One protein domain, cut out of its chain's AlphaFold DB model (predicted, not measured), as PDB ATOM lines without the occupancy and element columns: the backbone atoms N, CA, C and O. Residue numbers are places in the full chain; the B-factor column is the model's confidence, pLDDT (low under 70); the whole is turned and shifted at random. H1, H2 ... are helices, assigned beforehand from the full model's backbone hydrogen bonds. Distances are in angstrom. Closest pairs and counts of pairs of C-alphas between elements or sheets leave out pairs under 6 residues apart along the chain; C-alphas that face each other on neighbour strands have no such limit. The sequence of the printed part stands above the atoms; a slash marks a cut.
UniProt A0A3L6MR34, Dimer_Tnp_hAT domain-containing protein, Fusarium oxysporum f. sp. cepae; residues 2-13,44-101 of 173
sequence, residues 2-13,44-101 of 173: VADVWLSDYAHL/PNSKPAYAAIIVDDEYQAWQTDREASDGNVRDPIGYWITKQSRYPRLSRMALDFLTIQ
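What this domain is: This is residues 2 to 13 and 44 to 101 of the 173 residues of the protein "Dimer_Tnp_hAT domain-containing protein" of Fusarium oxysporum f. sp. cepae (UniProt A0A3L6MR34). A helical hairpin of H5 and H6, side by side, forms one side of this small helical domain, and H1 and H3 come in toward the beginning of H6, H1 meeting residues 89 to 93 of it and H3 only residues 89 to 90. The short H2 lies out near the start of H6, and the short H4 lies on a wide loop of chain that swings out from H3 and returns to H5, with residues 63 to 69 standing free. The printed part has 70 residues, with six named helices in the order H1, H2, H3, H4, H5, H6 and no named strand; the class is all helix. It is compact, with a radius of gyration of the C-alphas of 12.1 A, and rounded, spanning 30 by 27 by 25 A.

Where its parts are: Find C-alpha 88 at (-11.158, 33.269, -47.204); from there the longest helix, H6, runs through residues 88 to 99 for 16.2 A to C-alpha 99 at (-20.514, 32.384, -34.011). Just before it in the chain is H5, residues 76 to 83, 10.7 A long. H1, residues 2 to 10, starts at C-alpha 2 at (-7.288, 23.590, -34.173) and is 10.8 A long. H3 is residues 58 to 64, 10.0 A. The shorter H2, residues 49 to 52, measures 6.2 A, and H4, residues 68 to 72, measures 8.3 A.

How they stand to each other: Begin at H6, the hub, which touches H1, H3 and H5. H5 and H6 form a helical hairpin at a shallow tilt of 12 degrees, opposite ways; their closest C-alphas, Trp 80 and Ser 91, are 5.2 A apart. H6 touches H1 with residues 89 to 93 alone, at a steep tilt of 66 degrees, opposite ways, and the closest C-alphas are Tyr 10 and Arg 89 at 6.2 A. With residues 89 to 90 alone H6 only just touches H3, with 3 pairs of C-alphas within 8 A, the closest Tyr 59 and Leu 90 at 6.4 A; the two are about perpendicular at 84 degrees. The helix packing is mostly crossed, but only just, with 1 of these 3 pairs at a shallow tilt. H1 and H3 are close but not clearly touching, the C-alphas of Trp 6 and Tyr 59 being closest at 7.8 A. H2 and H6 are also close but not clearly touching, at 7.6 A between the C-alphas of Ala 51 and Pro 88. H4 touches no helix, and it is only just apart from H5, with 8.5 A between their closest C-alphas. In H1, H3 and H5 each O i to N i+4 pair is within hydrogen-bond range; H6 has 7 of 8, H4 has 0 of 1 but 1 of 2 O i to N i+3 pairs, and H2 is too short for an i+4 pair.

The domain as a whole: The C-alphas farthest apart, Ala 49 and Gln 101, are 33.3 A from each other. Residues 14 to 43 are not printed, and C-alphas 13 and 44 stand 21.4 A apart across this cut. The links that are printed whole, H2 to H3, H3 to H4, H4 to H5 and H5 to H6, are tight. The mean pLDDT of the printed part is 72.7; look for values under 70 at residues 44 to 56, 66 to 72 and 101.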
ATOM      1  N   VAL A   2      -6.845  22.619 -33.139       73.31
ATOM      2  CA  VAL A   2      -7.288  23.590 -34.173       73.31
ATOM      3  C   VAL A   2      -6.668  23.301 -35.549       73.31
ATOM      4  O   VAL A   2      -7.381  23.295 -36.545       73.31
ATOM      5  N   ALA A   3      -5.370  22.989 -35.599       75.12
ATOM      6  CA  ALA A   3      -4.680  22.647 -36.848       75.12
ATOM      7  C   ALA A   3      -5.233  21.370 -37.517       75.12
ATOM      8  O   ALA A   3      -5.306  21.302 -38.738       75.12
ATOM      9  N   ASP A   4      -5.682  20.388 -36.726       77.62
ATOM     10  CA  ASP A   4      -6.252  19.139 -37.253       77.62
ATOM     11  C   ASP A   4      -7.616  19.382 -37.915       77.62
ATOM     12  O   ASP A   4      -7.874  18.895 -39.013       77.62
ATOM     13  N   VAL A   5      -8.473  20.192 -37.278       79.19
ATOM     14  CA  VAL A   5      -9.772  20.603 -37.843       79.19
ATOM     15  C   VAL A   5      -9.568  21.431 -39.108       79.19
ATOM     16  O   VAL A   5     -10.288  21.259 -40.089       79.19
ATOM     17  N   TRP A   6      -8.566  22.311 -39.098       80.31
ATOM     18  CA  TRP A   6      -8.199  23.088 -40.270       80.31
ATOM     19  C   TRP A   6      -7.850  22.181 -41.457       80.31
ATOM     20  O   TRP A   6      -8.475  22.312 -42.508       80.31
ATOM     21  N   LEU A   7      -6.925  21.233 -41.278       79.25
ATOM     22  CA  LEU A   7      -6.491  20.317 -42.337       79.25
ATOM     23  C   LEU A   7      -7.619  19.398 -42.838       79.25
ATOM     24  O   LEU A   7      -7.720  19.176 -44.041       79.25
ATOM     25  N   SER A   8      -8.473  18.893 -41.942       78.12
ATOM     26  CA  SER A   8      -9.558  17.964 -42.297       78.12
ATOM     27  C   SER A   8     -10.688  18.650 -43.070       78.12
ATOM     28  O   SER A   8     -11.088  18.192 -44.140       78.12
ATOM     29  N   ASP A   9     -11.191  19.768 -42.542       75.81
ATOM     30  CA  ASP A   9     -12.520  20.258 -42.922       75.81
ATOM     31  C   ASP A   9     -12.461  21.557 -43.742       75.81
ATOM     32  O   ASP A   9     -13.367  21.844 -44.530       75.81
ATOM     33  N   TYR A  10     -11.392  22.354 -43.597       79.62
ATOM     34  CA  TYR A  10     -11.330  23.719 -44.141       79.62
ATOM     35  C   TYR A  10     -10.208  23.936 -45.167       79.62
ATOM     36  O   TYR A  10     -10.405  24.694 -46.124       79.62
ATOM     37  N   ALA A  11      -9.083  23.226 -45.047       77.12
ATOM     38  CA  ALA A  11      -7.916  23.305 -45.932       77.12
ATOM     39  C   ALA A  11      -8.160  22.739 -47.340       77.12
ATOM     40  O   ALA A  11      -7.341  22.952 -48.237       77.12
ATOM     41  N   HIS A  12      -9.312  22.099 -47.584       72.88
ATOM     42  CA  HIS A  12      -9.751  21.667 -48.923       72.88
ATOM     43  C   HIS A  12     -11.110  22.240 -49.366       72.88
ATOM     44  O   HIS A  12     -11.532  22.012 -50.495       72.88
ATOM     45  N   LEU A  13     -11.751  23.081 -48.545       74.38
ATOM     46  CA  LEU A  13     -13.028  23.706 -48.882       74.38
ATOM     47  C   LEU A  13     -12.926  24.619 -50.116       74.38
ATOM     48  O   LEU A  13     -12.119  25.555 -50.132       74.38
ATOM     49  N   PRO A  44     -19.756  44.064 -50.030       45.72
ATOM     50  CA  PRO A  44     -19.314  44.002 -51.414       45.72
ATOM     51  C   PRO A  44     -18.231  42.925 -51.541       45.72
ATOM     52  O   PRO A  44     -17.081  43.123 -51.167       45.72
ATOM     53  N   ASN A  45     -18.613  41.757 -52.061       53.44
ATOM     54  CA  ASN A  45     -17.710  40.644 -52.338       53.44
ATOM     55  C   ASN A  45     -16.938  40.915 -53.641       53.44
ATOM     56  O   ASN A  45     -17.161  40.248 -54.652       53.44
ATOM     57  N   SER A  46     -16.078  41.934 -53.643       52.59
ATOM     58  CA  SER A  46     -15.081  42.092 -54.700       52.59
ATOM     59  C   SER A  46     -13.868  41.264 -54.310       52.59
ATOM     60  O   SER A  46     -13.182  41.588 -53.345       52.59
ATOM     61  N   LYS A  47     -13.628  40.170 -55.035       53.34
ATOM     62  CA  LYS A  47     -12.429  39.353 -54.843       53.34
ATOM     63  C   LYS A  47     -11.200  40.192 -55.202       53.34
ATOM     64  O   LYS A  47     -11.123  40.648 -56.344       53.34
ATOM     65  N   PRO A  48     -10.229  40.385 -54.304       50.38
ATOM     66  CA  PRO A  48      -8.937  40.896 -54.714       50.38
ATOM     67  C   PRO A  48      -8.135  39.767 -55.383       50.38
ATOM     68  O   PRO A  48      -8.190  38.610 -54.964       50.38
ATOM     69  N   ALA A  49      -7.391  40.104 -56.436       50.66
ATOM     70  CA  ALA A  49      -6.650  39.163 -57.284       50.66
ATOM     71  C   ALA A  49      -5.610  38.295 -56.540       50.66
ATOM     72  O   ALA A  49      -5.141  37.306 -57.093       50.66
ATOM     73  N   TYR A  50      -5.272  38.612 -55.285       50.00
ATOM     74  CA  TYR A  50      -4.298  37.844 -54.505       50.00
ATOM     75  C   TYR A  50      -4.879  36.606 -53.807       50.00
ATOM     76  O   TYR A  50      -4.109  35.734 -53.415       50.00
ATOM     77  N   ALA A  51      -6.207  36.471 -53.682       51.19
ATOM     78  CA  ALA A  51      -6.815  35.259 -53.115       51.19
ATOM     79  C   ALA A  51      -6.547  34.007 -53.981       51.19
ATOM     80  O   ALA A  51      -6.694  32.887 -53.511       51.19
ATOM     81  N   ALA A  52      -6.136  34.198 -55.239       51.81
ATOM     82  CA  ALA A  52      -5.695  33.133 -56.135       51.81
ATOM     83  C   ALA A  52      -4.197  32.779 -55.993       51.81
ATOM     84  O   ALA A  52      -3.749  31.835 -56.633       51.81
ATOM     85  N   ILE A  53      -3.421  33.528 -55.195       54.16
ATOM     86  CA  ILE A  53      -1.954  33.379 -55.078       54.16
ATOM     87  C   ILE A  53      -1.544  32.648 -53.788       54.16
ATOM     88  O   ILE A  53      -0.383  32.275 -53.634       54.16
ATOM     89  N   ILE A  54      -2.474  32.372 -52.869       55.28
ATOM     90  CA  ILE A  54      -2.162  31.549 -51.695       55.28
ATOM     91  C   ILE A  54      -2.151  30.072 -52.119       55.28
ATOM     92  O   ILE A  54      -3.147  29.363 -52.022       55.28
ATOM     93  N   VAL A  55      -1.016  29.652 -52.686       54.53
ATOM     94  CA  VAL A  55      -0.697  28.259 -53.048       54.53
ATOM     95  C   VAL A  55      -0.314  27.445 -51.804       54.53
ATOM     96  O   VAL A  55      -0.405  26.221 -51.819       54.53
ATOM     97  N   ASP A  56       0.083  28.127 -50.726       61.44
ATOM     98  CA  ASP A  56       0.546  27.532 -49.473       61.44
ATOM     99  C   ASP A  56      -0.526  27.581 -48.367       61.44
ATOM    100  O   ASP A  56      -1.554  28.243 -48.513       61.44
ATOM    101  N   ASP A  57      -0.316  26.878 -47.258       76.19
ATOM    102  CA  ASP A  57      -1.293  26.779 -46.165       76.19
ATOM    103  C   ASP A  57      -1.691  28.166 -45.587       76.19
ATOM    104  O   ASP A  57      -0.899  28.820 -44.899       76.19
ATOM    105  N   GLU A  58      -2.941  28.613 -45.823       80.62
ATOM    106  CA  GLU A  58      -3.485  29.894 -45.315       80.62
ATOM    107  C   GLU A  58      -3.307  30.039 -43.792       80.62
ATOM    108  O   GLU A  58      -3.085  31.150 -43.300       80.62
ATOM    109  N   TYR A  59      -3.390  28.936 -43.040       77.50
ATOM    110  CA  TYR A  59      -3.235  28.945 -41.586       77.50
ATOM    111  C   TYR A  59      -1.801  29.266 -41.156       77.50
ATOM    112  O   TYR A  59      -1.594  30.013 -40.196       77.50
ATOM    113  N   GLN A  60      -0.801  28.747 -41.867       76.88
ATOM    114  CA  GLN A  60       0.605  29.089 -41.625       76.88
ATOM    115  C   GLN A  60       0.890  30.530 -42.040       76.88
ATOM    116  O   GLN A  60       1.480  31.288 -41.270       76.88
ATOM    117  N   ALA A  61       0.374  30.947 -43.198       80.75
ATOM    118  CA  ALA A  61       0.530  32.313 -43.686       80.75
ATOM    119  C   ALA A  61      -0.024  33.358 -42.700       80.75
ATOM    120  O   ALA A  61       0.588  34.408 -42.513       80.75
ATOM    121  N   TRP A  62      -1.155  33.082 -42.043       81.31
ATOM    122  CA  TRP A  62      -1.691  33.954 -40.991       81.31
ATOM    123  C   TRP A  62      -0.836  33.949 -39.716       81.31
ATOM    124  O   TRP A  62      -0.629  35.002 -39.118       81.31
ATOM    125  N   GLN A  63      -0.307  32.795 -39.302       78.44
ATOM    126  CA  GLN A  63       0.555  32.716 -38.116       78.44
ATOM    127  C   GLN A  63       1.858  33.506 -38.288       78.44
ATOM    128  O   GLN A  63       2.312  34.135 -37.333       78.44
ATOM    129  N   THR A  64       2.444  33.496 -39.486       76.38
ATOM    130  CA  THR A  64       3.667  34.256 -39.793       76.38
ATOM    131  C   THR A  64       3.404  35.756 -39.952       76.38
ATOM    132  O   THR A  64       4.231  36.563 -39.536       76.38
ATOM    133  N   ASP A  65       2.254  36.143 -40.511       73.31
ATOM    134  CA  ASP A  65       1.842  37.544 -40.721       73.31
ATOM    135  C   ASP A  65       1.215  38.190 -39.471       73.31
ATOM    136  O   ASP A  65       0.799  39.344 -39.527       73.31
ATOM    137  N   ARG A  66       1.117  37.466 -38.344       69.94
ATOM    138  CA  ARG A  66       0.384  37.919 -37.155       69.94
ATOM    139  C   ARG A  66       0.956  39.228 -36.609       69.94
ATOM    140  O   ARG A  66       2.024  39.257 -35.996       69.94
ATOM    141  N   GLU A  67       0.204  40.310 -36.781       66.81
ATOM    142  CA  GLU A  67       0.577  41.639 -36.306       66.81
ATOM    143  C   GLU A  67       0.410  41.709 -34.777       66.81
ATOM    144  O   GLU A  67      -0.497  41.108 -34.201       66.81
ATOM    145  N   ALA A  68       1.249  42.480 -34.076       59.72
ATOM    146  CA  ALA A  68       1.155  42.624 -32.614       59.72
ATOM    147  C   ALA A  68      -0.210  43.180 -32.136       59.72
ATOM    148  O   ALA A  68      -0.605  42.964 -30.990       59.72
ATOM    149  N   SER A  69      -0.954  43.853 -33.023       62.03
ATOM    150  CA  SER A  69      -2.316  44.343 -32.775       62.03
ATOM    151  C   SER A  69      -3.374  43.229 -32.718       62.03
ATOM    152  O   SER A  69      -4.458  43.453 -32.174       62.03
ATOM    153  N   ASP A  70      -3.074  42.030 -33.222       64.88
ATOM    154  CA  ASP A  70      -4.023  40.910 -33.309       64.88
ATOM    155  C   ASP A  70      -4.287  40.254 -31.942       64.88
ATOM    156  O   ASP A  70      -5.255  39.513 -31.773       64.88
ATOM    157  N   GLY A  71      -3.457  40.550 -30.934       62.41
ATOM    158  CA  GLY A  71      -3.623  40.052 -29.565       62.41
ATOM    159  C   GLY A  71      -4.678  40.792 -28.731       62.41
ATOM    160  O   GLY A  71      -5.139  40.244 -27.735       62.41
ATOM    161  N   ASN A  72      -5.076  42.011 -29.120       64.31
ATOM    162  CA  ASN A  72      -5.998  42.862 -28.347       64.31
ATOM    163  C   ASN A  72      -7.252  43.258 -29.146       64.31
ATOM    164  O   ASN A  72      -7.768  44.376 -29.045       64.31
ATOM    165  N   VAL A  73      -7.738  42.348 -29.986       73.25
ATOM    166  CA  VAL A  73      -8.901  42.598 -30.837       73.25
ATOM    167  C   VAL A  73     -10.172  42.685 -29.982       73.25
ATOM    168  O   VAL A  73     -10.629  41.698 -29.408       73.25
ATOM    169  N   ARG A  74     -10.774  43.881 -29.928       72.25
ATOM    170  CA  ARG A  74     -12.029  44.152 -29.200       72.25
ATOM    171  C   ARG A  74     -13.244  43.440 -29.804       72.25
ATOM    172  O   ARG A  74     -14.169  43.102 -29.071       72.25
ATOM    173  N   ASP A  75     -13.250  43.251 -31.123       79.50
ATOM    174  CA  ASP A  75     -14.294  42.533 -31.857       79.50
ATOM    175  C   ASP A  75     -13.673  41.453 -32.761       79.50
ATOM    176  O   ASP A  75     -13.245  41.755 -33.884       79.50
ATOM    177  N   PRO A  76     -13.585  40.197 -32.284       80.62
ATOM    178  CA  PRO A  76     -12.979  39.114 -33.050       80.62
ATOM    179  C   PRO A  76     -13.778  38.794 -34.319       80.62
ATOM    180  O   PRO A  76     -13.191  38.392 -35.319       80.62
ATOM    181  N   ILE A  77     -15.096  39.029 -34.332       81.56
ATOM    182  CA  ILE A  77     -15.932  38.798 -35.517       81.56
ATOM    183  C   ILE A  77     -15.595  39.833 -36.598       81.56
ATOM    184  O   ILE A  77     -15.336  39.466 -37.745       81.56
ATOM    185  N   GLY A  78     -15.528  41.119 -36.240       80.69
ATOM    186  CA  GLY A  78     -15.144  42.193 -37.162       80.69
ATOM    187  C   GLY A  78     -13.735  42.032 -37.746       80.69
ATOM    188  O   GLY A  78     -13.514  42.310 -38.931       80.69
ATOM    189  N   TYR A  79     -12.793  41.518 -36.951       84.06
ATOM    190  CA  TYR A  79     -11.435  41.209 -37.407       84.06
ATOM    191  C   TYR A  79     -11.424  40.164 -38.530       84.06
ATOM    192  O   TYR A  79     -10.881  40.424 -39.609       84.06
ATOM    193  N   TRP A  80     -12.090  39.022 -38.327       86.56
ATOM    194  CA  TRP A  80     -12.141  37.959 -39.336       86.56
ATOM    195  C   TRP A  80     -12.967  38.341 -40.564       86.56
ATOM    196  O   TRP A  80     -12.635  37.921 -41.668       86.56
ATOM    197  N   ILE A  81     -13.980  39.203 -40.424       82.56
ATOM    198  CA  ILE A  81     -14.691  39.779 -41.580       82.56
ATOM    199  C   ILE A  81     -13.745  40.637 -42.431       82.56
ATOM    200  O   ILE A  81     -13.759  40.546 -43.657       82.56
ATOM    201  N   THR A  82     -12.889  41.443 -41.802       82.81
ATOM    202  CA  THR A  82     -11.937  42.307 -42.521       82.81
ATOM    203  C   THR A  82     -10.861  41.476 -43.232       82.81
ATOM    204  O   THR A  82     -10.542  41.722 -44.400       82.81
ATOM    205  N   LYS A  83     -10.346  40.439 -42.561       80.69
ATOM    206  CA  LYS A  83      -9.331  39.519 -43.097       80.69
ATOM    207  C   LYS A  83      -9.922  38.412 -43.995       80.69
ATOM    208  O   LYS A  83      -9.147  37.684 -44.611       80.69
ATOM    209  N   GLN A  84     -11.247  38.341 -44.185       79.94
ATOM    210  CA  GLN A  84     -11.917  37.393 -45.097       79.94
ATOM    211  C   GLN A  84     -11.444  37.529 -46.545       79.94
ATOM    212  O   GLN A  84     -11.366  36.546 -47.278       79.94
ATOM    213  N   SER A  85     -11.108  38.751 -46.953       74.69
ATOM    214  CA  SER A  85     -10.508  39.012 -48.261       74.69
ATOM    215  C   SER A  85      -9.135  38.346 -48.414       74.69
ATOM    216  O   SER A  85      -8.777  37.959 -49.526       74.69
ATOM    217  N   ARG A  86      -8.394  38.189 -47.301       78.31
ATOM    218  CA  ARG A  86      -7.021  37.661 -47.241       78.31
ATOM    219  C   ARG A  86      -6.918  36.184 -47.017       78.31
ATOM    220  O   ARG A  86      -6.121  35.542 -47.686       78.31
ATOM    221  N   TYR A  87      -7.742  35.676 -46.126       82.56
ATOM    222  CA  TYR A  87      -7.744  34.276 -45.760       82.56
ATOM    223  C   TYR A  87      -9.187  33.782 -45.828       82.56
ATOM    224  O   TYR A  87      -9.859  33.698 -44.796       82.56
ATOM    225  N   PRO A  88      -9.739  33.567 -47.034       81.12
ATOM    226  CA  PRO A  88     -11.158  33.269 -47.204       81.12
ATOM    227  C   PRO A  88     -11.586  31.983 -46.494       81.12
ATOM    228  O   PRO A  88     -12.728  31.894 -46.031       81.12
ATOM    229  N   ARG A  89     -10.693  30.997 -46.378       83.00
ATOM    230  CA  ARG A  89     -10.994  29.702 -45.760       83.00
ATOM    231  C   ARG A  89     -10.759  29.756 -44.262       83.00
ATOM    232  O   ARG A  89     -11.611  29.310 -43.495       83.00
ATOM    233  N   LEU A  90      -9.657  30.376 -43.842       85.00
ATOM    234  CA  LEU A  90      -9.348  30.537 -42.419       85.00
ATOM    235  C   LEU A  90     -10.377  31.418 -41.712       85.00
ATOM    236  O   LEU A  90     -10.849  31.083 -40.629       85.00
ATOM    237  N   SER A  91     -10.795  32.504 -42.361       84.00
ATOM    238  CA  SER A  91     -11.814  33.401 -41.811       84.00
ATOM    239  C   SER A  91     -13.170  32.714 -41.701       84.00
ATOM    240  O   SER A  91     -13.912  32.997 -40.767       84.00
ATOM    241  N   ARG A  92     -13.501  31.786 -42.613       83.38
ATOM    242  CA  ARG A  92     -14.714  30.965 -42.499       83.38
ATOM    243  C   ARG A  92     -14.657  30.100 -41.244       83.38
ATOM    244  O   ARG A  92     -15.567  30.201 -40.432       83.38
ATOM    245  N   MET A  93     -13.579  29.335 -41.066       85.12
ATOM    246  CA  MET A  93     -13.389  28.502 -39.877       85.12
ATOM    247  C   MET A  93     -13.489  29.346 -38.602       85.12
ATOM    248  O   MET A  93     -14.266  29.038 -37.703       85.12
ATOM    249  N   ALA A  94     -12.749  30.454 -38.538       86.81
ATOM    250  CA  ALA A  94     -12.743  31.323 -37.371       86.81
ATOM    251  C   ALA A  94     -14.130  31.901 -37.057       86.81
ATOM    252  O   ALA A  94     -14.542  31.907 -35.900       86.81
ATOM    253  N   LEU A  95     -14.879  32.348 -38.069       84.62
ATOM    254  CA  LEU A  95     -16.244  32.833 -37.878       84.62
ATOM    255  C   LEU A  95     -17.191  31.720 -37.428       84.62
ATOM    256  O   LEU A  95     -18.024  31.971 -36.562       84.62
ATOM    257  N   ASP A  96     -17.061  30.504 -37.948       83.62
ATOM    258  CA  ASP A  96     -17.897  29.378 -37.531       83.62
ATOM    259  C   ASP A  96     -17.661  29.067 -36.039       83.62
ATOM    260  O   ASP A  96     -18.615  28.998 -35.266       83.62
ATOM    261  N   PHE A  97     -16.406  29.039 -35.582       82.62
ATOM    262  CA  PHE A  97     -16.087  28.880 -34.155       82.62
ATOM    263  C   PHE A  97     -16.532  30.062 -33.282       82.62
ATOM    264  O   PHE A  97     -16.989  29.851 -32.162       82.62
ATOM    265  N   LEU A  98     -16.412  31.301 -33.766       79.50
ATOM    266  CA  LEU A  98     -16.787  32.501 -33.006       79.50
ATOM    267  C   LEU A  98     -18.302  32.743 -32.954       79.50
ATOM    268  O   LEU A  98     -18.786  33.422 -32.049       79.50
ATOM    269  N   THR A  99     -19.052  32.231 -33.932       78.31
ATOM    270  CA  THR A  99     -20.514  32.384 -34.011       78.31
ATOM    271  C   THR A  99     -21.271  31.261 -33.315       78.31
ATOM    272  O   THR A  99     -22.419  31.476 -32.916       78.31
ATOM    273  N   ILE A 100     -20.633  30.105 -33.094       76.00
ATOM    274  CA  ILE A 100     -21.090  29.140 -32.097       76.00
ATOM    275  C   ILE A 100     -20.940  29.833 -30.742       76.00
ATOM    276  O   ILE A 100     -19.866  29.865 -30.144       76.00
ATOM    277  N   GLN A 101     -22.023  30.457 -30.271       57.31
ATOM    278  CA  GLN A 101     -22.092  30.993 -28.915       57.31
ATOM    279  C   GLN A 101     -21.562  29.925 -27.942       57.31
ATOM    280  O   GLN A 101     -21.820  28.743 -28.169       57.31
TER     281      GLN A 101